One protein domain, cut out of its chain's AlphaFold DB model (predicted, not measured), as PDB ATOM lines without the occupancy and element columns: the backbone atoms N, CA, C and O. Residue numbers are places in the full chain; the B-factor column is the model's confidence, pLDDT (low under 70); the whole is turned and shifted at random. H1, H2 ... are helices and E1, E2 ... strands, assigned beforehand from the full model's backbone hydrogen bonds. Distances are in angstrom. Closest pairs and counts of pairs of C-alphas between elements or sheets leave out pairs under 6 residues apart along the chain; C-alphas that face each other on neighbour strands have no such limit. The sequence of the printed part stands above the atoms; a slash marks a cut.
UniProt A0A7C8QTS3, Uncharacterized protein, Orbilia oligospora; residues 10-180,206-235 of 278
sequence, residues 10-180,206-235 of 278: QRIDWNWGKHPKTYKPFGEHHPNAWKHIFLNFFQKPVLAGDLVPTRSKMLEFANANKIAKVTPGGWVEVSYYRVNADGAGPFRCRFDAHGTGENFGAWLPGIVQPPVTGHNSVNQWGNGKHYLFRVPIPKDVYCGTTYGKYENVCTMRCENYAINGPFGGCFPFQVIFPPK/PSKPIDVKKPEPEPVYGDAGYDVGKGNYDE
ATOM      1  N   GLN A  10     324.346 301.169 209.993       85.50
ATOM      2  CA  GLN A  10     324.795 301.413 208.624       85.50
ATOM      3  C   GLN A  10     325.777 302.590 208.532       85.50
ATOM      4  O   GLN A  10     326.727 302.548 207.753       85.50
ATOM      5  N   ARG A  11     325.557 303.660 209.305       85.69
ATOM      6  CA  ARG A  11     326.449 304.822 209.307       85.69
ATOM      7  C   ARG A  11     327.769 304.527 210.009       85.69
ATOM      8  O   ARG A  11     328.805 304.931 209.486       85.69
ATOM      9  N   ILE A  12     327.718 303.819 211.137       82.50
ATOM     10  CA  ILE A  12     328.908 303.341 211.846       82.50
ATOM     11  C   ILE A  12     329.711 302.451 210.885       82.50
ATOM     12  O   ILE A  12     330.859 302.755 210.588       82.50
ATOM     13  N   ASP A  13     329.084 301.436 210.285       82.88
ATOM     14  CA  ASP A  13     329.733 300.535 209.323       82.88
ATOM     15  C   ASP A  13     330.364 301.286 208.138       82.88
ATOM     16  O   ASP A  13     331.538 301.089 207.825       82.88
ATOM     17  N   TRP A  14     329.643 302.242 207.542       86.06
ATOM     18  CA  TRP A  14     330.177 303.082 206.466       86.06
ATOM     19  C   TRP A  14     331.398 303.904 206.893       86.06
ATOM     20  O   TRP A  14     332.385 303.975 206.158       86.06
ATOM     21  N   ASN A  15     331.339 304.560 208.056       82.38
ATOM     22  CA  ASN A  15     332.426 305.413 208.537       82.38
ATOM     23  C   ASN A  15     333.676 304.571 208.815       82.38
ATOM     24  O   ASN A  15     334.798 304.948 208.488       82.38
ATOM     25  N   TRP A  16     333.460 303.373 209.334       77.69
ATOM     26  CA  TRP A  16     334.494 302.404 209.634       77.69
ATOM     27  C   TRP A  16     335.111 301.773 208.390       77.69
ATOM     28  O   TRP A  16     336.329 301.604 208.324       77.69
ATOM     29  N   GLY A  17     334.311 301.506 207.358       78.81
ATOM     30  CA  GLY A  17     334.790 301.031 206.060       78.81
ATOM     31  C   GLY A  17     335.851 301.940 205.428       78.81
ATOM     32  O   GLY A  17     336.649 301.478 204.617       78.81
ATOM     33  N   LYS A  18     335.932 303.212 205.841       82.94
ATOM     34  CA  LYS A  18     336.968 304.155 205.396       82.94
ATOM     35  C   LYS A  18     338.329 303.975 206.064       82.94
ATOM     36  O   LYS A  18     339.321 304.460 205.526       82.94
ATOM     37  N   HIS A  19     338.409 303.281 207.200       76.94
ATOM     38  CA  HIS A  19     339.673 303.052 207.914       76.94
ATOM     39  C   HIS A  19     339.898 301.556 208.221       76.94
ATOM     40  O   HIS A  19     340.097 301.162 209.374       76.94
ATOM     41  N   PRO A  20     339.921 300.684 207.196       70.00
ATOM     42  CA  PRO A  20     339.935 299.232 207.384       70.00
ATOM     43  C   PRO A  20     341.181 298.732 208.125       70.00
ATOM     44  O   PRO A  20     341.098 297.778 208.893       70.00
ATOM     45  N   LYS A  21     342.325 299.409 207.959       68.19
ATOM     46  CA  LYS A  21     343.586 299.068 208.644       68.19
ATOM     47  C   LYS A  21     343.526 299.296 210.157       68.19
ATOM     48  O   LYS A  21     344.222 298.614 210.899       68.19
ATOM     49  N   THR A  22     342.690 300.228 210.605       65.38
ATOM     50  CA  THR A  22     342.472 300.526 212.027       65.38
ATOM     51  C   THR A  22     341.429 299.582 212.634       65.38
ATOM     52  O   THR A  22     341.535 299.242 213.807       65.38
ATOM     53  N   TYR A  23     340.444 299.141 211.840       63.22
ATOM     54  CA  TYR A  23     339.224 298.499 212.352       63.22
ATOM     55  C   TYR A  23     339.056 297.004 212.041       63.22
ATOM     56  O   TYR A  23     338.351 296.305 212.763       63.22
ATOM     57  N   LYS A  24     339.694 296.482 210.992       68.12
ATOM     58  CA  LYS A  24     339.824 295.039 210.721       68.12
ATOM     59  C   LYS A  24     341.314 294.707 210.541       68.12
ATOM     60  O   LYS A  24     341.703 294.203 209.488       68.12
ATOM     61  N   PRO A  25     342.171 294.970 211.550       64.62
ATOM     62  CA  PRO A  25     343.627 294.890 211.405       64.62
ATOM     63  C   PRO A  25     344.121 293.481 211.064       64.62
ATOM     64  O   PRO A  25     345.202 293.322 210.508       64.62
ATOM     65  N   PHE A  26     343.326 292.455 211.377       68.31
ATOM     66  CA  PHE A  26     343.655 291.061 211.103       68.31
ATOM     67  C   PHE A  26     343.057 290.522 209.790       68.31
ATOM     68  O   PHE A  26     343.300 289.370 209.454       68.31
ATOM     69  N   GLY A  27     342.275 291.319 209.053       71.06
ATOM     70  CA  GLY A  27     341.474 290.848 207.917       71.06
ATOM     71  C   GLY A  27     340.160 290.172 208.340       71.06
ATOM     72  O   GLY A  27     339.977 289.785 209.493       71.06
ATOM     73  N   GLU A  28     339.216 290.059 207.404       72.56
ATOM     74  CA  GLU A  28     337.829 289.634 207.669       72.56
ATOM     75  C   GLU A  28     337.693 288.160 208.073       72.56
ATOM     76  O   GLU A  28     336.879 287.821 208.927       72.56
ATOM     77  N   HIS A  29     338.544 287.291 207.526       80.75
ATOM     78  CA  HIS A  29     338.501 285.846 207.773       80.75
ATOM     79  C   HIS A  29     339.376 285.386 208.947       80.75
ATOM     80  O   HIS A  29     339.503 284.189 209.203       80.75
ATOM     81  N   HIS A  30     340.005 286.309 209.676       79.00
ATOM     82  CA  HIS A  30     340.882 285.934 210.777       79.00
ATOM     83  C   HIS A  30     340.081 285.442 211.999       79.00
ATOM     84  O   HIS A  30     339.087 286.070 212.367       79.00
ATOM     85  N   PRO A  31     340.529 284.401 212.729       76.00
ATOM     86  CA  PRO A  31     339.796 283.844 213.879       76.00
ATOM     87  C   PRO A  31     339.477 284.840 215.010       76.00
ATOM     88  O   PRO A  31     338.573 284.616 215.813       76.00
ATOM     89  N   ASN A  32     340.222 285.948 215.097       69.50
ATOM     90  CA  ASN A  32     339.972 287.028 216.061       69.50
ATOM     91  C   ASN A  32     339.254 288.251 215.464       69.50
ATOM     92  O   ASN A  32     339.023 289.210 216.198       69.50
ATOM     93  N   ALA A  33     338.887 288.232 214.178       69.69
ATOM     94  CA  ALA A  33     338.207 289.341 213.513       69.69
ATOM     95  C   ALA A  33     336.905 289.706 214.237       69.69
ATOM     96  O   ALA A  33     336.724 290.858 214.611       69.69
ATOM     97  N   TRP A  34     336.063 288.717 214.565       70.00
ATOM     98  CA  TRP A  34     334.802 288.962 215.273       70.00
ATOM     99  C   TRP A  34     334.990 289.559 216.669       70.00
ATOM    100  O   TRP A  34     334.260 290.459 217.060       70.00
ATOM    101  N   LYS A  35     335.998 289.108 217.426       68.75
ATOM    102  CA  LYS A  35     336.295 289.674 218.756       68.75
ATOM    103  C   LYS A  35     336.772 291.115 218.646       68.75
ATOM    104  O   LYS A  35     336.388 291.949 219.459       68.75
ATOM    105  N   HIS A  36     337.609 291.393 217.650       68.44
ATOM    106  CA  HIS A  36     338.090 292.739 217.398       68.44
ATOM    107  C   HIS A  36     336.941 293.660 216.974       68.44
ATOM    108  O   HIS A  36     336.814 294.739 217.541       68.44
ATOM    109  N   ILE A  37     336.062 293.205 216.074       71.50
ATOM    110  CA  ILE A  37     334.834 293.915 215.697       71.50
ATOM    111  C   ILE A  37     333.962 294.123 216.935       71.50
ATOM    112  O   ILE A  37     333.626 295.246 217.247       71.50
ATOM    113  N   PHE A  38     333.652 293.094 217.718       69.62
ATOM    114  CA  PHE A  38     332.787 293.238 218.891       69.62
ATOM    115  C   PHE A  38     333.245 294.325 219.867       69.62
ATOM    116  O   PHE A  38     332.463 295.189 220.249       69.62
ATOM    117  N   LEU A  39     334.526 294.312 220.216       65.00
ATOM    118  CA  LEU A  39     335.065 295.209 221.233       65.00
ATOM    119  C   LEU A  39     335.330 296.611 220.690       65.00
ATOM    120  O   LEU A  39     335.128 297.589 221.398       65.00
ATOM    121  N   ASN A  40     335.781 296.720 219.441       63.47
ATOM    122  CA  ASN A  40     336.125 298.018 218.879       63.47
ATOM    123  C   ASN A  40     334.921 298.662 218.187       63.47
ATOM    124  O   ASN A  40     334.801 299.868 218.272       63.47
ATOM    125  N   PHE A  41     334.027 297.909 217.544       68.56
ATOM    126  CA  PHE A  41     332.854 298.418 216.812       68.56
ATOM    127  C   PHE A  41     331.622 298.558 217.699       68.56
ATOM    128  O   PHE A  41     331.080 299.648 217.829       68.56
ATOM    129  N   PHE A  42     331.170 297.462 218.317       71.31
ATOM    130  CA  PHE A  42     329.882 297.453 219.019       71.31
ATOM    131  C   PHE A  42     329.950 298.050 220.430       71.31
ATOM    132  O   PHE A  42     328.921 298.467 220.950       71.31
ATOM    133  N   GLN A  43     331.133 298.080 221.050       70.94
ATOM    134  CA  GLN A  43     331.314 298.573 222.423       70.94
ATOM    135  C   GLN A  43     332.036 299.920 222.524       70.94
ATOM    136  O   GLN A  43     332.153 300.464 223.617       70.94
ATOM    137  N   LYS A  44     332.543 300.465 221.415       69.88
ATOM    138  CA  LYS A  44     333.246 301.751 221.436       69.88
ATOM    139  C   LYS A  44     332.249 302.913 221.424       69.88
ATOM    140  O   LYS A  44     331.194 302.796 220.798       69.88
ATOM    141  N   PRO A  45     332.602 304.057 222.036       70.81
ATOM    142  CA  PRO A  45     331.841 305.286 221.873       70.81
ATOM    143  C   PRO A  45     331.622 305.652 220.400       70.81
ATOM    144  O   PRO A  45     332.524 305.524 219.569       70.81
ATOM    145  N   VAL A  46     330.428 306.167 220.111       74.94
ATOM    146  CA  VAL A  46     330.047 306.694 218.795       74.94
ATOM    147  C   VAL A  46     330.921 307.905 218.463       74.94
ATOM    148  O   VAL A  46     330.959 308.874 219.223       74.94
ATOM    149  N   LEU A  47     331.617 307.868 217.326       74.19
ATOM    150  CA  LEU A  47     332.449 308.978 216.852       74.19
ATOM    151  C   LEU A  47     331.617 309.997 216.061       74.19
ATOM    152  O   LEU A  47     330.558 309.671 215.531       74.19
ATOM    153  N   ALA A  48     332.126 311.218 215.877       74.62
ATOM    154  CA  ALA A  48     331.448 312.238 215.065       74.62
ATOM    155  C   ALA A  48     331.102 311.745 213.643       74.62
ATOM    156  O   ALA A  48     330.009 311.988 213.137       74.62
ATOM    157  N   GLY A  49     332.001 310.977 213.015       77.12
ATOM    158  CA  GLY A  49     331.762 310.379 211.697       77.12
ATOM    159  C   GLY A  49     330.642 309.327 211.671       77.12
ATOM    160  O   GLY A  49     330.036 309.118 210.615       77.12
ATOM    161  N   ASP A  50     330.336 308.715 212.816       80.25
ATOM    162  CA  ASP A  50     329.312 307.677 212.987       80.25
ATOM    163  C   ASP A  50     327.898 308.258 213.156       80.25
ATOM    164  O   ASP A  50     326.901 307.547 212.993       80.25
ATOM    165  N   LEU A  51     327.797 309.553 213.466       84.31
ATOM    166  CA  LEU A  51     326.520 310.238 213.605       84.31
ATOM    167  C   LEU A  51     325.826 310.392 212.252       84.31
ATOM    168  O   LEU A  51     326.449 310.537 211.191       84.31
ATOM    169  N   VAL A  52     324.496 310.349 212.295       87.50
ATOM    170  CA  VAL A  52     323.656 310.602 211.127       87.50
ATOM    171  C   VAL A  52     323.886 312.047 210.666       87.50
ATOM    172  O   VAL A  52     323.668 312.956 211.464       87.50
ATOM    173  N   PRO A  53     324.261 312.286 209.390       87.38
ATOM    174  CA  PRO A  53     324.330 313.633 208.833       87.38
ATOM    175  C   PRO A  53     322.904 314.150 208.633       87.38
ATOM    176  O   PRO A  53     322.303 313.967 207.570       87.38
ATOM    177  N   THR A  54     322.336 314.724 209.691       90.12
ATOM    178  CA  THR A  54     320.920 315.051 209.827       90.12
ATOM    179  C   THR A  54     320.454 315.883 208.651       90.12
ATOM    180  O   THR A  54     319.532 315.480 207.946       90.12
ATOM    181  N   ARG A  55     321.131 317.001 208.376       91.19
ATOM    182  CA  ARG A  55     320.734 317.921 207.301       91.19
ATOM    183  C   ARG A  55     320.742 317.242 205.937       91.19
ATOM    184  O   ARG A  55     319.775 317.338 205.186       91.19
ATOM    185  N   SER A  56     321.802 316.502 205.623       91.31
ATOM    186  CA  SER A  56     321.892 315.778 204.354       91.31
ATOM    187  C   SER A  56     320.794 314.717 204.238       91.31
ATOM    188  O   SER A  56     320.163 314.612 203.190       91.31
ATOM    189  N   LYS A  57     320.488 313.987 205.320       91.88
ATOM    190  CA  LYS A  57     319.402 312.995 205.331       91.88
ATOM    191  C   LYS A  57     318.019 313.621 205.197       91.88
ATOM    192  O   LYS A  57     317.210 313.110 204.429       91.88
ATOM    193  N   MET A  58     317.747 314.745 205.855       93.12
ATOM    194  CA  MET A  58     316.489 315.476 205.669       93.12
ATOM    195  C   MET A  58     316.339 315.979 204.222       93.12
ATOM    196  O   MET A  58     315.248 315.892 203.656       93.12
ATOM    197  N   LEU A  59     317.429 316.420 203.578       94.44
ATOM    198  CA  LEU A  59     317.422 316.770 202.154       94.44
ATOM    199  C   LEU A  59     317.168 315.546 201.255       94.44
ATOM    200  O   LEU A  59     316.421 315.658 200.287       94.44
ATOM    201  N   GLU A  60     317.727 314.375 201.571       94.81
ATOM    202  CA  GLU A  60     317.418 313.129 200.851       94.81
ATOM    203  C   GLU A  60     315.917 312.797 200.922       94.81
ATOM    204  O   GLU A  60     315.308 312.494 199.894       94.81
ATOM    205  N   PHE A  61     315.287 312.925 202.099       95.75
ATOM    206  CA  PHE A  61     313.832 312.778 202.239       95.75
ATOM    207  C   PHE A  61     313.067 313.801 201.388       95.75
ATOM    208  O   PHE A  61     312.088 313.435 200.734       95.75
ATOM    209  N   ALA A  62     313.512 315.062 201.354       95.75
ATOM    210  CA  ALA A  62     312.916 316.108 200.523       95.75
ATOM    211  C   ALA A  62     312.982 315.761 199.029       95.75
ATOM    212  O   ALA A  62     311.960 315.766 198.341       95.75
ATOM    213  N   ASN A  63     314.167 315.400 198.538       96.56
ATOM    214  CA  ASN A  63     314.401 315.051 197.137       96.56
ATOM    215  C   ASN A  63     313.609 313.805 196.720       96.56
ATOM    216  O   ASN A  63     313.097 313.738 195.606       96.56
ATOM    217  N   ALA A  64     313.436 312.852 197.640       97.25
ATOM    218  CA  ALA A  64     312.625 311.659 197.431       97.25
ATOM    219  C   ALA A  64     311.106 311.899 197.561       97.25
ATOM    220  O   ALA A  64     310.336 310.953 197.417       97.25
ATOM    221  N   ASN A  65     310.656 313.128 197.843       96.69
ATOM    222  CA  ASN A  65     309.259 313.463 198.145       96.69
ATOM    223  C   ASN A  65     308.666 312.673 199.329       96.69
ATOM    224  O   ASN A  65     307.485 312.337 199.333       96.69
ATOM    225  N   LYS A  66     309.485 312.393 200.346       96.19
ATOM    226  CA  LYS A  66     309.137 311.597 201.535       96.19
ATOM    227  C   LYS A  66     308.993 312.446 202.808       96.19
ATOM    228  O   LYS A  66     309.246 311.954 203.904       96.19
ATOM    229  N   ILE A  67     308.610 313.718 202.680       96.62
ATOM    230  CA  ILE A  67     308.332 314.589 203.835       96.62
ATOM    231  C   ILE A  67     306.856 314.471 204.219       96.62
ATOM    232  O   ILE A  67     305.974 314.744 203.403       96.62
ATOM    233  N   ALA A  68     306.593 314.097 205.475       95.88
ATOM    234  CA  ALA A  68     305.241 314.066 206.024       95.88
ATOM    235  C   ALA A  68     304.656 315.483 206.082       95.88
ATOM    236  O   ALA A  68     305.354 316.425 206.444       95.88
ATOM    237  N   LYS A  69     303.375 315.643 205.751       96.56
ATOM    238  CA  LYS A  69     302.680 316.937 205.795       96.56
ATOM    239  C   LYS A  69     301.664 316.938 206.922       96.56
ATOM    240  O   LYS A  69     300.913 315.978 207.065       96.56
ATOM    241  N   VAL A  70     301.620 318.017 207.693       96.88
ATOM    242  CA  VAL A  70     300.722 318.148 208.844       96.88
ATOM    243  C   VAL A  70     300.178 319.567 208.944       96.88
ATOM    244  O   VAL A  70     300.854 320.526 208.579       96.88
ATOM    245  N   THR A  71     298.953 319.722 209.431       96.12
ATOM    246  CA  THR A  71     298.394 321.031 209.786       96.12
ATOM    247  C   THR A  71     298.701 321.364 211.249       96.12
ATOM    248  O   THR A  71     298.908 320.456 212.060       96.12
ATOM    249  N   PRO A  72     298.721 322.647 211.644       96.19
ATOM    250  CA  PRO A  72     298.820 323.006 213.055       96.19
ATOM    251  C   PRO A  72     297.685 322.373 213.874       96.19
ATOM    252  O   PRO A  72     296.518 322.465 213.493       96.19
ATOM    253  N   GLY A  73     298.015 321.726 214.994       95.75
ATOM    254  CA  GLY A  73     297.047 320.966 215.796       95.75
ATOM    255  C   GLY A  73     296.725 319.563 215.266       95.75
ATOM    256  O   GLY A  73     295.933 318.860 215.888       95.75
ATOM    257  N   GLY A  74     297.300 319.165 214.126       97.06
ATOM    258  CA  GLY A  74     297.193 317.815 213.581       97.06
ATOM    259  C   GLY A  74     298.124 316.821 214.280       97.06
ATOM    260  O   GLY A  74     298.600 317.046 215.392       97.06
ATOM    261  N   TRP A  75     298.410 315.707 213.611       97.88
ATOM    262  CA  TRP A  75     299.330 314.684 214.103       97.88
ATOM    263  C   TRP A  75     300.155 314.080 212.968       97.88
ATOM    264  O   TRP A  75     299.748 314.103 211.808       97.88
ATOM    265  N   VAL A  76     301.313 313.522 213.318       97.75
ATOM    266  CA  VAL A  76     302.127 312.679 212.432       97.75
ATOM    267  C   VAL A  76     302.034 311.237 212.920       97.75
ATOM    268  O   VAL A  76     302.272 310.977 214.097       97.75
ATOM    269  N   GLU A  77     301.674 310.303 212.041       97.56
ATOM    270  CA  GLU A  77     301.704 308.869 212.348       97.56
ATOM    271  C   GLU A  77     303.037 308.282 211.914       97.56
ATOM    272  O   GLU A  77     303.521 308.515 210.807       97.56
ATOM    273  N   VAL A  78     303.637 307.537 212.828       96.81
ATOM    274  CA  VAL A  78     304.945 306.929 212.672       96.81
ATOM    275  C   VAL A  78     304.754 305.425 212.685       96.81
ATOM    276  O   VAL A  78     304.262 304.866 213.666       96.81
ATOM    277  N   SER A  79     305.179 304.778 211.602       95.38
ATOM    278  CA  SER A  79     305.362 303.333 211.561       95.38
ATOM    279  C   SER A  79     306.796 302.995 211.930       95.38
ATOM    280  O   SER A  79     307.731 303.500 211.309       95.38
ATOM    281  N   TYR A  80     306.973 302.136 212.929       93.12
ATOM    282  CA  TYR A  80     308.280 301.613 213.304       93.12
ATOM    283  C   TYR A  80     308.273 300.089 213.263       93.12
ATOM    284  O   TYR A  80     307.282 299.440 213.601       93.12
ATOM    285  N   TYR A  81     309.391 299.519 212.828       93.50
ATOM    286  CA  TYR A  81     309.606 298.080 212.844       93.50
ATOM    287  C   TYR A  81     310.369 297.700 214.105       93.50
ATOM    288  O   TYR A  81     311.479 298.182 214.341       93.50
ATOM    289  N   ARG A  82     309.784 296.823 214.916       91.69
ATOM    290  CA  ARG A  82     310.430 296.352 216.136       91.69
ATOM    291  C   ARG A  82     311.309 295.147 215.836       91.69
ATOM    292  O   ARG A  82     310.806 294.040 215.659       91.69
ATOM    293  N   VAL A  83     312.623 295.359 215.823       90.38
ATOM    294  CA  VAL A  83     313.606 294.293 215.563       90.38
ATOM    295  C   VAL A  83     313.717 293.331 216.748       90.38
ATOM    296  O   VAL A  83     313.623 292.119 216.570       90.38
ATOM    297  N   ASN A  84     313.895 293.859 217.959       89.56
ATOM    298  CA  ASN A  84     314.118 293.076 219.172       89.56
ATOM    299  C   ASN A  84     313.362 293.667 220.377       89.56
ATOM    300  O   ASN A  84     312.552 294.593 220.239       89.56
ATOM    301  N   ALA A  85     313.604 293.087 221.556       90.19
ATOM    302  CA  ALA A  85     312.872 293.421 222.768       90.19
ATOM    303  C   ALA A  85     313.010 294.895 223.164       90.19
ATOM    304  O   ALA A  85     312.030 295.496 223.598       90.19
ATOM    305  N   ASP A  86     314.187 295.477 222.942       90.12
ATOM    306  CA  ASP A  86     314.516 296.843 223.347       90.12
ATOM    307  C   ASP A  86     313.816 297.911 222.495       90.12
ATOM    308  O   ASP A  86     313.836 299.087 222.835       90.12
ATOM    309  N   GLY A  87     313.174 297.526 221.387       89.38
ATOM    310  CA  GLY A  87     312.421 298.424 220.509       89.38
ATOM    311  C   GLY A  87     310.943 298.585 220.876       89.38
ATOM    312  O   GLY A  87     310.171 299.005 220.023       89.38
ATOM    313  N   ALA A  88     310.506 298.207 222.082       90.19
ATOM    314  CA  ALA A  88     309.079 298.072 222.399       90.19
ATOM    315  C   ALA A  88     308.303 299.392 222.546       90.19
ATOM    316  O   ALA A  88     307.076 299.375 222.474       90.19
ATOM    317  N   GLY A  89     308.991 300.515 222.768       90.38
ATOM    318  CA  GLY A  89     308.362 301.753 223.249       90.38
ATOM    319  C   GLY A  89     308.056 301.673 224.754       90.38
ATOM    320  O   GLY A  89     308.415 300.685 225.367       90.38
ATOM    321  N   PRO A  90     307.397 302.646 225.401       92.81
ATOM    322  CA  PRO A  90     306.802 303.816 224.783       92.81
ATOM    323  C   PRO A  90     307.868 304.727 224.181       92.81
ATOM    324  O   PRO A  90     309.008 304.756 224.633       92.81
ATOM    325  N   PHE A  91     307.483 305.459 223.149       94.19
ATOM    326  CA  PHE A  91     308.275 306.510 222.543       94.19
ATOM    327  C   PHE A  91     307.882 307.861 223.132       94.19
ATOM    328  O   PHE A  91     306.710 308.137 223.409       94.19
ATOM    329  N   ARG A  92     308.889 308.716 223.277       94.75
ATOM    330  CA  ARG A  92     308.768 310.156 223.472       94.75
ATOM    331  C   ARG A  92     309.304 310.862 222.236       94.75
ATOM    332  O   ARG A  92     310.255 310.393 221.615       94.75
ATOM    333  N   CYS A  93     308.712 311.998 221.887       97.19
ATOM    334  CA  CYS A  93     309.104 312.758 220.704       97.19
ATOM    335  C   CYS A  93     309.267 314.242 221.019       97.19
ATOM    336  O   CYS A  93     308.572 314.779 221.876       97.19
ATOM    337  N   ARG A  94     310.177 314.904 220.316       96.56
ATOM    338  CA  ARG A  94     310.409 316.354 220.337       96.56
ATOM    339  C   ARG A  94     310.882 316.786 218.959       96.56
ATOM    340  O   ARG A  94     311.432 315.967 218.228       96.56
ATOM    341  N   PHE A  95     310.712 318.050 218.597       96.94
ATOM    342  CA  PHE A  95     311.176 318.538 217.299       96.94
ATOM    343  C   PHE A  95     312.082 319.756 217.430       96.94
ATOM    344  O   PHE A  95     312.029 320.497 218.410       96.94
ATOM    345  N   ASP A  96     312.925 319.930 216.422       95.31
ATOM    346  CA  ASP A  96     313.718 321.127 216.193       95.31
ATOM    347  C   ASP A  96     312.984 322.022 215.189       95.31
ATOM    348  O   ASP A  96     312.803 321.658 214.020       95.31
ATOM    349  N   ALA A  97     312.561 323.194 215.668       94.38
ATOM    350  CA  ALA A  97     311.862 324.206 214.881       94.38
ATOM    351  C   ALA A  97     312.737 324.801 213.765       94.38
ATOM    352  O   ALA A  97     312.217 325.271 212.756       94.38
ATOM    353  N   HIS A  98     314.061 324.763 213.916       91.56
ATOM    354  CA  HIS A  98     315.027 325.183 212.902       91.56
ATOM    355  C   HIS A  98     315.446 324.031 211.987       91.56
ATOM    356  O   HIS A  98     316.263 324.227 211.087       91.56
ATOM    357  N   GLY A  99     314.909 322.826 212.188       90.81
ATOM    358  CA  GLY A  99     315.123 321.686 211.304       90.81
ATOM    359  C   GLY A  99     316.590 321.283 211.120       90.81
ATOM    360  O   GLY A  99     316.884 320.533 210.192       90.81
ATOM    361  N   THR A 100     317.520 321.759 211.954       89.31
ATOM    362  CA  THR A 100     318.945 321.417 211.848       89.31
ATOM    363  C   THR A 100     319.240 320.066 212.489       89.31
ATOM    364  O   THR A 100     320.221 319.428 212.123       89.31
ATOM    365  N   GLY A 101     318.381 319.626 213.412       88.81
ATOM    366  CA  GLY A 101     318.644 318.496 214.298       88.81
ATOM    367  C   GLY A 101     319.545 318.868 215.467       88.81
ATOM    368  O   GLY A 101     319.956 317.988 216.216       88.81
ATOM    369  N   GLU A 102     319.864 320.152 215.629       85.94
ATOM    370  CA  GLU A 102     320.767 320.606 216.677       85.94
ATOM    371  C   GLU A 102     319.963 320.996 217.922       85.94
ATOM    372  O   GLU A 102     320.248 320.546 219.027       85.94
ATOM    373  N   ASN A 103     318.870 321.742 217.758       88.56
ATOM    374  CA  ASN A 103     318.162 322.351 218.883       88.56
ATOM    375  C   ASN A 103     316.745 321.797 219.023       88.56
ATOM    376  O   ASN A 103     315.767 322.405 218.594       88.56
ATOM    377  N   PHE A 104     316.624 320.629 219.653       91.50
ATOM    378  CA  PHE A 104     315.314 320.058 219.955       91.50
ATOM    379  C   PHE A 104     314.642 320.777 221.125       91.50
ATOM    380  O   PHE A 104     315.237 320.924 222.193       91.50
ATOM    381  N   GLY A 105     313.379 321.157 220.932       92.25
ATOM    382  CA  GLY A 105     312.543 321.741 221.974       92.25
ATOM    383  C   GLY A 105     312.105 320.739 223.048       92.25
ATOM    384  O   GLY A 105     312.669 319.651 223.209       92.25
ATOM    385  N   ALA A 106     311.062 321.118 223.787       94.19
ATOM    386  CA  ALA A 106     310.470 320.278 224.823       94.19
ATOM    387  C   ALA A 106     309.885 318.968 224.261       94.19
ATOM    388  O   ALA A 106     309.487 318.885 223.096       94.19
ATOM    389  N   TRP A 107     309.813 317.949 225.120       95.12
ATOM    390  CA  TRP A 107     309.113 316.702 224.819       95.12
ATOM    391  C   TRP A 107     307.615 316.952 224.632       95.12
ATOM    392  O   TRP A 107     306.984 317.653 225.422       95.12
ATOM    393  N   LEU A 108     307.054 316.367 223.579       96.75
ATOM    394  CA  LEU A 108     305.651 316.498 223.222       96.75
ATOM    395  C   LEU A 108     304.780 315.609 224.120       96.75
ATOM    396  O   LEU A 108     305.052 314.409 224.233       96.75
ATOM    397  N   PRO A 109     303.718 316.160 224.730       96.06
ATOM    398  CA  PRO A 109     302.741 315.372 225.467       96.06
ATOM    399  C   PRO A 109     301.760 314.673 224.513       96.06
ATOM    400  O   PRO A 109     301.648 315.031 223.343       96.06
ATOM    401  N   GLY A 110     300.990 313.710 225.029       94.69
ATOM    402  CA  GLY A 110     299.811 313.179 224.328       94.69
ATOM    403  C   GLY A 110     300.102 312.268 223.131       94.69
ATOM    404  O   GLY A 110     299.266 312.156 222.237       94.69
ATOM    405  N   ILE A 111     301.271 311.624 223.094       96.25
ATOM    406  CA  ILE A 111     301.583 310.612 222.076       96.25
ATOM    407  C   ILE A 111     300.647 309.415 222.256       96.25
ATOM    408  O   ILE A 111     300.609 308.797 223.322       96.25
ATOM    409  N   VAL A 112     299.915 309.069 221.196       96.12
ATOM    410  CA  VAL A 112     299.027 307.901 221.172       96.12
ATOM    411  C   VAL A 112     299.811 306.720 220.627       96.12
ATOM    412  O   VAL A 112     300.254 306.751 219.481       96.12
ATOM    413  N   GLN A 113     299.993 305.681 221.433       93.75
ATOM    414  CA  GLN A 113     300.835 304.538 221.086       93.75
ATOM    415  C   GLN A 113     300.287 303.233 221.668       93.75
ATOM    416  O   GLN A 113     299.488 303.280 222.608       93.75
ATOM    417  N   PRO A 114     300.698 302.070 221.132       86.94
ATOM    418  CA  PRO A 114     300.278 300.784 221.656       86.94
ATOM    419  C   PRO A 114     300.710 300.646 223.121       86.94
ATOM    420  O   PRO A 114     301.778 301.149 223.489       86.94
ATOM    421  N   PRO A 115     299.919 299.959 223.961       80.06
ATOM    422  CA  PRO A 115     300.322 299.693 225.329       80.06
ATOM    423  C   PRO A 115     301.596 298.850 225.324       80.06
ATOM    424  O   PRO A 115     301.696 297.838 224.628       80.06
ATOM    425  N   VAL A 116     302.570 299.266 226.125       75.62
ATOM    426  CA  VAL A 116     303.821 298.531 226.297       75.62
ATOM    427  C   VAL A 116     303.770 297.861 227.655       75.62
ATOM    428  O   VAL A 116     303.785 298.520 228.685       75.62
ATOM    429  N   THR A 117     303.692 296.534 227.651       67.56
ATOM    430  CA  THR A 117     303.576 295.715 228.866       67.56
ATOM    431  C   THR A 117     304.922 295.418 229.541       67.56
ATOM    432  O   THR A 117     304.985 294.608 230.458       67.56
ATOM    433  N   GLY A 118     306.009 296.044 229.079       65.00
ATOM    434  CA  GLY A 118     307.372 295.815 229.556       65.00
ATOM    435  C   GLY A 118     307.981 297.030 230.262       65.00
ATOM    436  O   GLY A 118     307.526 298.158 230.078       65.00
ATOM    437  N   HIS A 119     309.023 296.801 231.064       75.56
ATOM    438  CA  HIS A 119     309.728 297.847 231.813       75.56
ATOM    439  C   HIS A 119     310.822 298.497 230.952       75.56
ATOM    440  O   HIS A 119     311.447 297.818 230.141       75.56
ATOM    441  N   ASN A 120     311.076 299.801 231.134       81.62
ATOM    442  CA  ASN A 120     312.154 300.551 230.458       81.62
ATOM    443  C   ASN A 120     312.195 300.359 228.935       81.62
ATOM    444  O   ASN A 120     313.252 300.224 228.333       81.62
ATOM    445  N   SER A 121     311.026 300.289 228.309       86.31
ATOM    446  CA  SER A 121     310.879 300.028 226.879       86.31
ATOM    447  C   SER A 121     311.397 298.698 226.335       86.31
ATOM    448  O   SER A 121     311.595 298.563 225.126       86.31
ATOM    449  N   VAL A 122     311.530 297.694 227.202       85.88
ATOM    450  CA  VAL A 122     311.937 296.336 226.838       85.88
ATOM    451  C   VAL A 122     310.757 295.380 226.956       85.88
ATOM    452  O   VAL A 122     310.152 295.251 228.018       85.88
ATOM    453  N   ASN A 123     310.438 294.661 225.882       88.38
ATOM    454  CA  ASN A 123     309.444 293.589 225.912       88.38
ATOM    455  C   ASN A 123     309.798 292.507 224.889       88.38
ATOM    456  O   ASN A 123     309.885 292.780 223.703       88.38
ATOM    457  N   GLN A 124     309.967 291.261 225.318       86.25
ATOM    458  CA  GLN A 124     310.331 290.151 224.427       86.25
ATOM    459  C   GLN A 124     309.224 289.752 223.435       86.25
ATOM    460  O   GLN A 124     309.505 289.210 222.368       86.25
ATOM    461  N   TRP A 125     307.963 290.058 223.746       86.06
ATOM    462  CA  TRP A 125     306.810 289.687 222.932       86.06
ATOM    463  C   TRP A 125     306.502 290.744 221.886       86.06
ATOM    464  O   TRP A 125     306.413 291.931 222.210       86.06
ATOM    465  N   GLY A 126     306.314 290.319 220.635       84.88
ATOM    466  CA  GLY A 126     305.949 291.206 219.531       84.88
ATOM    467  C   GLY A 126     307.125 291.765 218.717       84.88
ATOM    468  O   GLY A 126     306.989 292.828 218.116       84.88
ATOM    469  N   ASN A 127     308.260 291.069 218.690       91.69
ATOM    470  CA  ASN A 127     309.343 291.342 217.739       91.69
ATOM    471  C   ASN A 127     308.912 290.997 216.302       91.69
ATOM    472  O   ASN A 127     307.966 290.236 216.100       91.69
ATOM    473  N   GLY A 128     309.630 291.524 215.312       91.81
ATOM    474  CA  GLY A 128     309.493 291.126 213.911       91.81
ATOM    475  C   GLY A 128     308.273 291.700 213.189       91.81
ATOM    476  O   GLY A 128     307.823 291.126 212.202       91.81
ATOM    477  N   LYS A 129     307.692 292.798 213.685       92.31
ATOM    478  CA  LYS A 129     306.506 293.418 213.075       92.31
ATOM    479  C   LYS A 129     306.490 294.937 213.209       92.31
ATOM    480  O   LYS A 129     307.235 295.520 213.999       92.31
ATOM    481  N   HIS A 130     305.621 295.554 212.411       94.12
ATOM    482  CA  HIS A 130     305.368 296.988 212.429       94.12
ATOM    483  C   HIS A 130     304.362 297.379 213.507       94.12
ATOM    484  O   HIS A 130     303.395 296.663 213.773       94.12
ATOM    485  N   TYR A 131     304.578 298.557 214.071       94.56
ATOM    486  CA  TYR A 131     303.697 299.216 215.021       94.56
ATOM    487  C   TYR A 131     303.519 300.672 214.619       94.56
ATOM    488  O   TYR A 131     304.401 301.262 213.998       94.56
ATOM    489  N   LEU A 132     302.386 301.248 215.007       95.62
ATOM    490  CA  LEU A 132     302.038 302.633 214.717       95.62
ATOM    491  C   LEU A 132     301.926 303.425 216.014       95.62
ATOM    492  O   LEU A 132     301.349 302.932 216.980       95.62
ATOM    493  N   PHE A 133     302.411 304.659 216.017       96.75
ATOM    494  CA  PHE A 133     302.060 305.652 217.030       96.75
ATOM    495  C   PHE A 133     301.822 307.014 216.383       96.75
ATOM    496  O   PHE A 133     302.321 307.293 215.294       96.75
ATOM    497  N   ARG A 134     301.049 307.871 217.049       98.00
ATOM    498  CA  ARG A 134     300.713 309.217 216.579       98.00
ATOM    499  C   ARG A 134     301.299 310.263 217.504       98.00
ATOM    500  O   ARG A 134     301.079 310.232 218.713       98.00
ATOM    501  N   VAL A 135     302.010 311.207 216.906       98.31
ATOM    502  CA  VAL A 135     302.632 312.338 217.586       98.31
ATOM    503  C   VAL A 135     301.784 313.581 217.325       98.31
ATOM    504  O   VAL A 135     301.694 314.002 216.167       98.31
ATOM    505  N   PRO A 136     301.145 314.177 218.346       98.00
ATOM    506  CA  PRO A 136     300.390 315.408 218.160       98.00
ATOM    507  C   PRO A 136     301.334 316.580 217.881       98.00
ATOM    508  O   PRO A 136     302.394 316.715 218.493       98.00
ATOM    509  N   ILE A 137     300.931 317.449 216.958       97.88
ATOM    510  CA  ILE A 137     301.668 318.653 216.590       97.88
ATOM    511  C   ILE A 137     300.957 319.872 217.198       97.88
ATOM    512  O   ILE A 137     299.754 320.032 216.981       97.88
ATOM    513  N   PRO A 138     301.658 320.754 217.938       96.69
ATOM    514  CA  PRO A 138     301.037 321.920 218.566       96.69
ATOM    515  C   PRO A 138     300.324 322.847 217.567       96.69
ATOM    516  O   PRO A 138     300.726 322.972 216.409       96.69
ATOM    517  N   LYS A 139     299.270 323.543 218.011       95.25
ATOM    518  CA  LYS A 139     298.541 324.521 217.172       95.25
ATOM    519  C   LYS A 139     299.391 325.742 216.810       95.25
ATOM    520  O   LYS A 139     299.171 326.367 215.780       95.25
ATOM    521  N   ASP A 140     300.359 326.070 217.649       92.50
ATOM    522  CA  ASP A 140     301.316 327.159 217.491       92.50
ATOM    523  C   ASP A 140     302.665 326.695 216.904       92.50
ATOM    524  O   ASP A 140     303.586 327.505 216.786       92.50
ATOM    525  N   VAL A 141     302.774 325.425 216.473       94.69
ATOM    526  CA  VAL A 141     303.994 324.812 215.908       94.69
ATOM    527  C   VAL A 141     304.675 325.728 214.908       94.69
ATOM    528  O   VAL A 141     304.021 326.141 213.962       94.69
ATOM    529  N   TYR A 142     305.977 325.996 215.032       92.44
ATOM    530  CA  TYR A 142     306.780 326.711 214.032       92.44
ATOM    531  C   TYR A 142     307.880 325.838 213.456       92.44
ATOM    532  O   TYR A 142     308.589 325.176 214.202       92.44
ATOM    533  N   CYS A 143     308.028 325.914 212.135       94.56
ATOM    534  CA  CYS A 143     309.124 325.333 211.385       94.56
ATOM    535  C   CYS A 143     309.733 326.414 210.490       94.56
ATOM    536  O   CYS A 143     309.039 326.986 209.654       94.56
ATOM    537  N   GLY A 144     311.005 326.725 210.708       88.81
ATOM    538  CA  GLY A 144     311.698 327.872 210.124       88.81
ATOM    539  C   GLY A 144     312.630 327.529 208.970       88.81
ATOM    540  O   GLY A 144     313.442 328.374 208.604       88.81
ATOM    541  N   THR A 145     312.539 326.324 208.406       92.56
ATOM    542  CA  THR A 145     313.570 325.815 207.492       92.56
ATOM    543  C   THR A 145     312.998 325.293 206.190       92.56
ATOM    544  O   THR A 145     311.897 324.741 206.149       92.56
ATOM    545  N   THR A 146     313.767 325.481 205.122       95.25
ATOM    546  CA  THR A 146     313.478 324.981 203.782       95.25
ATOM    547  C   THR A 146     314.448 323.855 203.422       95.25
ATOM    548  O   THR A 146     315.666 324.037 203.474       95.25
ATOM    549  N   TYR A 147     313.900 322.705 203.018       94.12
ATOM    550  CA  TYR A 147     314.631 321.565 202.457       94.12
ATOM    551  C   TYR A 147     314.148 321.300 201.026       94.12
ATOM    552  O   TYR A 147     313.003 320.893 200.810       94.12
ATOM    553  N   GLY A 148     315.010 321.520 200.030       92.44
ATOM    554  CA  GLY A 148     314.616 321.426 198.620       92.44
ATOM    555  C   GLY A 148     313.438 322.360 198.314       92.44
ATOM    556  O   GLY A 148     313.500 323.548 198.606       92.44
ATOM    557  N   LYS A 149     312.343 321.814 197.770       93.81
ATOM    558  CA  LYS A 149     311.099 322.559 197.492       93.81
ATOM    559  C   LYS A 149     310.152 322.707 198.693       93.81
ATOM    560  O   LYS A 149     309.070 323.268 198.547       93.81
ATOM    561  N   TYR A 150     310.487 322.121 199.842       96.06
ATOM    562  CA  TYR A 150     309.610 322.082 201.008       96.06
ATOM    563  C   TYR A 150     309.986 323.198 201.974       96.06
ATOM    564  O   TYR A 150     311.052 323.160 202.584       96.06
ATOM    565  N   GLU A 151     309.095 324.168 202.124       95.12
ATOM    566  CA  GLU A 151     309.161 325.206 203.155       95.12
ATOM    567  C   GLU A 151     308.489 324.741 204.448       95.12
ATOM    568  O   GLU A 151     307.699 323.794 204.435       95.12
ATOM    569  N   ASN A 152     308.741 325.446 205.553       95.88
ATOM    570  CA  ASN A 152     308.155 325.159 206.866       95.88
ATOM    571  C   ASN A 152     308.439 323.730 207.357       95.88
ATOM    572  O   ASN A 152     307.541 323.044 207.858       95.88
ATOM    573  N   VAL A 153     309.684 323.277 207.215       97.12
ATOM    574  CA  VAL A 153     310.129 321.939 207.622       97.12
ATOM    575  C   VAL A 153     310.780 321.973 209.002       97.12
ATOM    576  O   VAL A 153     311.662 322.789 209.268       97.12
ATOM    577  N   CYS A 154     310.335 321.074 209.874       97.06
ATOM    578  CA  CYS A 154     310.952 320.764 211.160       97.06
ATOM    579  C   CYS A 154     311.590 319.373 211.117       97.06
ATOM    580  O   CYS A 154     311.182 318.514 210.331       97.06
ATOM    581  N   THR A 155     312.517 319.122 212.039       96.44
ATOM    582  CA  THR A 155     313.082 317.785 212.269       96.44
ATOM    583  C   THR A 155     312.486 317.208 213.545       96.44
ATOM    584  O   THR A 155     312.749 317.720 214.630       96.44
ATOM    585  N   MET A 156     311.682 316.151 213.434       97.56
ATOM    586  CA  MET A 156     311.196 315.386 214.584       97.56
ATOM    587  C   MET A 156     312.267 314.394 215.020       97.56
ATOM    588  O   MET A 156     312.899 313.779 214.168       97.56
ATOM    589  N   ARG A 157     312.426 314.197 216.328       96.06
ATOM    590  CA  ARG A 157     313.161 313.094 216.950       96.06
ATOM    591  C   ARG A 157     312.202 312.329 217.840       96.06
ATOM    592  O   ARG A 157     311.595 312.922 218.729       96.06
ATOM    593  N   CYS A 158     312.111 311.025 217.628       95.69
ATOM    594  CA  CYS A 158     311.381 310.112 218.494       95.69
ATOM    595  C   CYS A 158     312.333 309.039 218.998       95.69
ATOM    596  O   CYS A 158     313.106 308.492 218.214       95.69
ATOM    597  N   GLU A 159     312.267 308.735 220.286       93.38
ATOM    598  CA  GLU A 159     313.098 307.720 220.929       93.38
ATOM    599  C   GLU A 159     312.346 307.063 222.086       93.38
ATOM    600  O   GLU A 159     311.439 307.670 222.662       93.38
ATOM    601  N   ASN A 160     312.701 305.828 222.420       92.00
ATOM    602  CA  ASN A 160     312.139 305.129 223.571       92.00
ATOM    603  C   ASN A 160     313.010 305.292 224.834       92.00
ATOM    604  O   ASN A 160     313.928 306.108 224.863       92.00
ATOM    605  N   TYR A 161     312.697 304.542 225.892       88.75
ATOM    606  CA  TYR A 161     313.365 304.622 227.197       88.75
ATOM    607  C   TYR A 161     314.318 303.447 227.468       88.75
ATOM    608  O   TYR A 161     314.636 303.168 228.624       88.75
ATOM    609  N   ALA A 162     314.751 302.736 226.424       85.56
ATOM    610  CA  ALA A 162     315.637 301.591 226.585       85.56
ATOM    611  C   ALA A 162     317.014 302.016 227.110       85.56
ATOM    612  O   ALA A 162     317.652 302.928 226.586       85.56
ATOM    613  N   ILE A 163     317.480 301.314 228.145       79.50
ATOM    614  CA  ILE A 163     318.762 301.596 228.810       79.50
ATOM    615  C   ILE A 163     319.950 301.201 227.926       79.50
ATOM    616  O   ILE A 163     320.991 301.838 227.991       79.50
ATOM    617  N   ASN A 164     319.792 300.200 227.055       77.69
ATOM    618  CA  ASN A 164     320.836 299.770 226.112       77.69
ATOM    619  C   ASN A 164     321.054 300.765 224.951       77.69
ATOM    620  O   ASN A 164     321.798 300.481 224.014       77.69
ATOM    621  N   GLY A 165     320.385 301.918 225.000       77.12
ATOM    622  CA  GLY A 165     320.331 302.923 223.955       77.12
ATOM    623  C   GLY A 165     318.873 303.257 223.659       77.12
ATOM    624  O   GLY A 165     318.139 302.356 223.265       77.12
ATOM    625  N   PRO A 166     318.419 304.511 223.812       84.25
ATOM    626  CA  PRO A 166     317.073 304.878 223.430       84.25
ATOM    627  C   PRO A 166     316.962 304.712 221.914       84.25
ATOM    628  O   PRO A 166     317.580 305.434 221.128       84.25
ATOM    629  N   PHE A 167     316.206 303.703 221.500       88.94
ATOM    630  CA  PHE A 167     316.036 303.355 220.102       88.94
ATOM    631  C   PHE A 167     315.019 304.288 219.466       88.94
ATOM    632  O   PHE A 167     313.986 304.616 220.058       88.94
ATOM    633  N   GLY A 168     315.308 304.713 218.242       92.19
ATOM    634  CA  GLY A 168     314.490 305.672 217.529       92.19
ATOM    635  C   GLY A 168     315.250 306.329 216.390       92.19
ATOM    636  O   GLY A 168     316.180 305.753 215.829       92.19
ATOM    637  N   GLY A 169     314.842 307.540 216.037       92.75
ATOM    638  CA  GLY A 169     315.477 308.294 214.970       92.75
ATOM    639  C   GLY A 169     314.798 309.624 214.706       92.75
ATOM    640  O   GLY A 169     313.856 310.022 215.400       92.75
ATOM    641  N   CYS A 170     315.290 310.302 213.674       94.94
ATOM    642  CA  CYS A 170     314.710 311.545 213.201       94.94
ATOM    643  C   CYS A 170     314.067 311.418 211.831       94.94
ATOM    644  O   CYS A 170     314.525 310.652 210.983       94.94
ATOM    645  N   PHE A 171     313.070 312.259 211.591       96.12
ATOM    646  CA  PHE A 171     312.434 312.408 210.290       96.12
ATOM    647  C   PHE A 171     311.916 313.840 210.096       96.12
ATOM    648  O   PHE A 171     311.591 314.521 211.076       96.12
ATOM    649  N   PRO A 172     311.822 314.314 208.844       97.06
ATOM    650  CA  PRO A 172     311.308 315.642 208.560       97.06
ATOM    651  C   PRO A 172     309.779 315.633 208.488       97.06
ATOM    652  O   PRO A 172     309.164 314.689 207.985       97.06
ATOM    653  N   PHE A 173     309.165 316.735 208.907       97.94
ATOM    654  CA  PHE A 173     307.768 317.023 208.599       97.94
ATOM    655  C   PHE A 173     307.603 318.480 208.174       97.94
ATOM    656  O   PHE A 173     308.268 319.375 208.690       97.94
ATOM    657  N   GLN A 174     306.709 318.703 207.219       97.69
ATOM    658  CA  GLN A 174     306.308 320.007 206.724       97.69
ATOM    659  C   GLN A 174     304.993 320.417 207.378       97.69
ATOM    660  O   GLN A 174     304.006 319.677 207.330       97.69
ATOM    661  N   VAL A 175     304.953 321.636 207.910       97.06
ATOM    662  CA  VAL A 175     303.702 322.238 208.364       97.06
ATOM    663  C   VAL A 175     303.033 322.972 207.206       97.06
ATOM    664  O   VAL A 175     303.592 323.903 206.630       97.06
ATOM    665  N   ILE A 176     301.810 322.560 206.885       95.19
ATOM    666  CA  ILE A 176     300.939 323.227 205.923       95.19
ATOM    667  C   ILE A 176     300.044 324.193 206.695       95.19
ATOM    668  O   ILE A 176     299.112 323.779 207.387       95.19
ATOM    669  N   PHE A 177     300.338 325.488 206.593       88.50
ATOM    670  CA  PHE A 177     299.493 326.525 207.176       88.50
ATOM    671  C   PHE A 177     298.292 326.770 206.256       88.50
ATOM    672  O   PHE A 177     298.495 327.182 205.111       88.50
ATOM    673  N   PRO A 178     297.050 326.520 206.712       79.12
ATOM    674  CA  PRO A 178     295.883 326.877 205.923       79.12
ATOM    675  C   PRO A 178     295.849 328.400 205.711       79.12
ATOM    676  O   PRO A 178     296.286 329.155 206.590       79.12
ATOM    677  N   PRO A 179     295.345 328.874 204.559       74.25
ATOM    678  CA  PRO A 179     295.182 330.301 204.318       74.25
ATOM    679  C   PRO A 179     294.313 330.916 205.420       74.25
ATOM    680  O   PRO A 179     293.341 330.302 205.870       74.25
ATOM    681  N   LYS A 180     294.666 332.128 205.869       67.38
ATOM    682  CA  LYS A 180     293.849 332.854 206.850       67.38
ATOM    683  C   LYS A 180     292.419 332.965 206.299       67.38
ATOM    684  O   LYS A 180     292.277 333.356 205.135       67.38
ATOM    685  N   PRO A 206     309.759 334.029 207.958       69.25
ATOM    686  CA  PRO A 206     309.870 333.210 206.754       69.25
ATOM    687  C   PRO A 206     310.910 332.098 206.932       69.25
ATOM    688  O   PRO A 206     311.895 332.266 207.660       69.25
ATOM    689  N   SER A 207     310.688 330.957 206.277       79.00
ATOM    690  CA  SER A 207     311.616 329.828 206.332       79.00
ATOM    691  C   SER A 207     312.922 330.139 205.603       79.00
ATOM    692  O   SER A 207     312.920 330.766 204.543       79.00
ATOM    693  N   LYS A 208     314.047 329.691 206.162       85.19
ATOM    694  CA  LYS A 208     315.387 329.911 205.607       85.19
ATOM    695  C   LYS A 208     315.922 328.638 204.941       85.19
ATOM    696  O   LYS A 208     315.712 327.549 205.481       85.19
ATOM    697  N   PRO A 209     316.646 328.745 203.811       86.19
ATOM    698  CA  PRO A 209     317.379 327.616 203.250       86.19
ATOM    699  C   PRO A 209     318.374 327.046 204.262       86.19
ATOM    700  O   PRO A 209     319.067 327.791 204.955       86.19
ATOM    701  N   ILE A 210     318.441 325.721 204.343       86.44
ATOM    702  CA  ILE A 210     319.382 325.023 205.217       86.44
ATOM    703  C   ILE A 210     320.762 324.892 204.562       86.44
ATOM    704  O   ILE A 210     320.878 324.511 203.395       86.44
ATOM    705  N   ASP A 211     321.824 325.143 205.325       84.94
ATOM    706  CA  ASP A 211     323.183 324.813 204.895       84.94
ATOM    707  C   ASP A 211     323.470 323.325 205.141       84.94
ATOM    708  O   ASP A 211     323.801 322.911 206.252       84.94
ATOM    709  N   VAL A 212     323.336 322.512 204.093       81.94
ATOM    710  CA  VAL A 212     323.572 321.058 204.146       81.94
ATOM    711  C   VAL A 212     325.044 320.653 204.199       81.94
ATOM    712  O   VAL A 212     325.319 319.472 204.404       81.94
ATOM    713  N   LYS A 213     325.984 321.582 203.977       80.00
ATOM    714  CA  LYS A 213     327.425 321.289 204.011       80.00
ATOM    715  C   LYS A 213     328.021 321.455 205.405       80.00
ATOM    716  O   LYS A 213     329.129 320.974 205.637       80.00
ATOM    717  N   LYS A 214     327.302 322.105 206.326       76.94
ATOM    718  CA  LYS A 214     327.743 322.261 207.712       76.94
ATOM    719  C   LYS A 214     327.919 320.877 208.367       76.94
ATOM    720  O   LYS A 214     326.963 320.097 208.365       76.94
ATOM    721  N   PRO A 215     329.105 320.566 208.923       67.25
ATOM    722  CA  PRO A 215     329.343 319.299 209.609       67.25
ATOM    723  C   PRO A 215     328.474 319.172 210.868       67.25
ATOM    724  O   PRO A 215     328.117 320.173 211.493       67.25
ATOM    725  N   GLU A 216     328.133 317.933 211.228       69.88
ATOM    726  CA  GLU A 216     327.436 317.637 212.484       69.88
ATOM    727  C   GLU A 216     328.347 317.949 213.684       69.88
ATOM    728  O   GLU A 216     329.567 317.787 213.577       69.88
ATOM    729  N   PRO A 217     327.781 318.398 214.819       67.31
ATOM    730  CA  PRO A 217     328.563 318.651 216.022       67.31
ATOM    731  C   PRO A 217     329.255 317.372 216.509       67.31
ATOM    732  O   PRO A 217     328.680 316.281 216.470       67.31
ATOM    733  N   GLU A 218     330.493 317.509 216.988       65.00
ATOM    734  CA  GLU A 218     331.197 316.387 217.604       65.00
ATOM    735  C   GLU A 218     330.507 315.988 218.920       65.00
ATOM    736  O   GLU A 218     330.136 316.859 219.714       65.00
ATOM    737  N   PRO A 219     330.312 314.682 219.176       61.47
ATOM    738  CA  PRO A 219     329.704 314.232 220.414       61.47
ATOM    739  C   PRO A 219     330.644 314.512 221.592       61.47
ATOM    740  O   PRO A 219     331.839 314.228 221.535       61.47
ATOM    741  N   VAL A 220     330.090 315.023 222.693       56.25
ATOM    742  CA  VAL A 220     330.828 315.143 223.956       56.25
ATOM    743  C   VAL A 220     331.071 313.738 224.525       56.25
ATOM    744  O   VAL A 220     330.128 312.962 224.696       56.25
ATOM    745  N   TYR A 221     332.337 313.408 224.799       44.16
ATOM    746  CA  TYR A 221     332.761 312.123 225.371       44.16
ATOM    747  C   TYR A 221     332.038 311.827 226.699       44.16
ATOM    748  O   TYR A 221     331.908 312.712 227.543       44.16
ATOM    749  N   GLY A 222     331.571 310.587 226.884       46.62
ATOM    750  CA  GLY A 222     330.876 310.138 228.101       46.62
ATOM    751  C   GLY A 222     329.389 310.513 228.203       46.62
ATOM    752  O   GLY A 222     328.731 310.128 229.167       46.62
ATOM    753  N   ASP A 223     328.821 311.223 227.224       43.12
ATOM    754  CA  ASP A 223     327.400 311.590 227.215       43.12
ATOM    755  C   ASP A 223     326.618 310.757 226.183       43.12
ATOM    756  O   ASP A 223     326.417 311.157 225.028       43.12
ATOM    757  N   ALA A 224     326.097 309.612 226.638       44.41
ATOM    758  CA  ALA A 224     325.211 308.729 225.873       44.41
ATOM    759  C   ALA A 224     323.925 309.422 225.366       44.41
ATOM    760  O   ALA A 224     323.197 308.862 224.550       44.41
ATOM    761  N   GLY A 225     323.632 310.660 225.795       44.00
ATOM    762  CA  GLY A 225     322.434 311.402 225.393       44.00
ATOM    763  C   GLY A 225     321.216 311.192 226.246       44.00
ATOM    764  O   GLY A 225     320.138 311.652 225.875       44.00
ATOM    765  N   TYR A 226     321.407 310.509 227.358       44.12
ATOM    766  CA  TYR A 226     320.456 310.254 228.415       44.12
ATOM    767  C   TYR A 226     321.278 309.856 229.646       44.12
ATOM    768  O   TYR A 226     322.390 309.342 229.513       44.12
ATOM    769  N   ASP A 227     320.757 310.143 230.836       44.94
ATOM    770  CA  ASP A 227     321.402 309.741 232.083       44.94
ATOM    771  C   ASP A 227     321.343 308.210 232.205       44.94
ATOM    772  O   ASP A 227     320.275 307.637 232.425       44.94
ATOM    773  N   VAL A 228     322.481 307.542 231.998       42.12
ATOM    774  CA  VAL A 228     322.624 306.082 232.136       42.12
ATOM    775  C   VAL A 228     322.761 305.637 233.597       42.12
ATOM    776  O   VAL A 228     322.838 304.437 233.856       42.12
ATOM    777  N   GLY A 229     322.759 306.566 234.561       42.69
ATOM    778  CA  GLY A 229     323.069 306.297 235.960       42.69
ATOM    779  C   GLY A 229     324.571 306.089 236.185       42.69
ATOM    780  O   GLY A 229     325.298 305.561 235.338       42.69
ATOM    781  N   LYS A 230     325.073 306.512 237.352       39.28
ATOM    782  CA  LYS A 230     326.493 306.351 237.707       39.28
ATOM    783  C   LYS A 230     326.876 304.864 237.733       39.28
ATOM    784  O   LYS A 230     326.338 304.107 238.532       39.28
ATOM    785  N   GLY A 231     327.843 304.473 236.897       46.25
ATOM    786  CA  GLY A 231     328.446 303.131 236.899       46.25
ATOM    787  C   GLY A 231     327.820 302.108 235.945       46.25
ATOM    788  O   GLY A 231     328.221 300.948 235.976       46.25
ATOM    789  N   ASN A 232     326.874 302.512 235.094       43.62
ATOM    790  CA  ASN A 232     326.184 301.606 234.166       43.62
ATOM    791  C   ASN A 232     326.884 301.458 232.798       43.62
ATOM    792  O   ASN A 232     326.420 300.729 231.925       43.62
ATOM    793  N   TYR A 233     328.006 302.156 232.607       42.09
ATOM    794  CA  TYR A 233     328.834 302.094 231.408       42.09
ATOM    795  C   TYR A 233     330.247 301.640 231.812       42.09
ATOM    796  O   TYR A 233     330.989 302.389 232.448       42.09
ATOM    797  N   ASP A 234     330.594 300.381 231.518       47.47
ATOM    798  CA  ASP A 234     331.972 299.865 231.601       47.47
ATOM    799  C   ASP A 234     332.647 300.152 230.255       47.47
ATOM    800  O   ASP A 234     332.524 299.376 229.306       47.47
ATOM    801  N   GLU A 235     333.322 301.303 230.176       41.53
ATOM    802  CA  GLU A 235     333.957 301.849 228.965       41.53
ATOM    803  C   GLU A 235     335.022 300.959 228.316       41.53
ATOM    804  O   GLU A 235     335.497 301.275 227.227       41.53
TER     805      GLU A 235
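AT A GLANCE: This is residues 10 to 180 and 206 to 235 of the 278 residues of an uncharacterized protein of Orbilia oligospora (UniProt A0A7C8QTS3). With little regular structure, a two-sheet sandwich, E1, E3, E5, E6 and E7 facing E2 and E4, makes the body; H4 packs on the larger, mixed sheet, and H1, H2 and H3 lie off at one end. The printed part has 201 residues, 79 in named elements, H1 to H4 then E1 to E7, class mixed; it is compact, radius of gyration of the C-alphas 18.9 A, spanning 67 by 43 by 32 A.

HOW THE PARTS SIT: E5, residues 145 to 147, E6, 150 to 160, and E7, 168 to 175, form two hairpins, a meander of successive antiparallel neighbours; N 147 and O 150 are 2.9 A apart, N 156 and O 171 2.9 A. E3, residues 91 to 96, is antiparallel to E6: N 94 to O 157, 2.9 A. E1, residues 68 to 70, is parallel to E7: N 70 to O 174, 2.9 A. E2, residues 75 to 82, and E4, 129 to 136, are antiparallel: N 78 to O 133, 2.8 A. H4, residues 54 to 63, is on the branched sheet. H2, residues 20 to 23, touches H3, 33 to 42; the closest C-alphas, Tyr 23 and Ile 37, are 7.2 A apart. Every O i to N i+4 pair is within hydrogen-bond range in H3, H4 and H1, residues 10 to 17; H2 is too short.

IN THESE COORDINATES: C-alpha 10 begins H1 at (324.795, 301.413, 208.624); C-alpha 175 ends E7 at (303.702, 322.238, 208.364). E6 is 28.3 A long.

THE WHOLE: Residues 181 to 205 are cut out, a C-alpha gap of 16.0 A. H3 to H4 and E3 to E4 are long links. Residues 215 to 235 are among those under pLDDT 70.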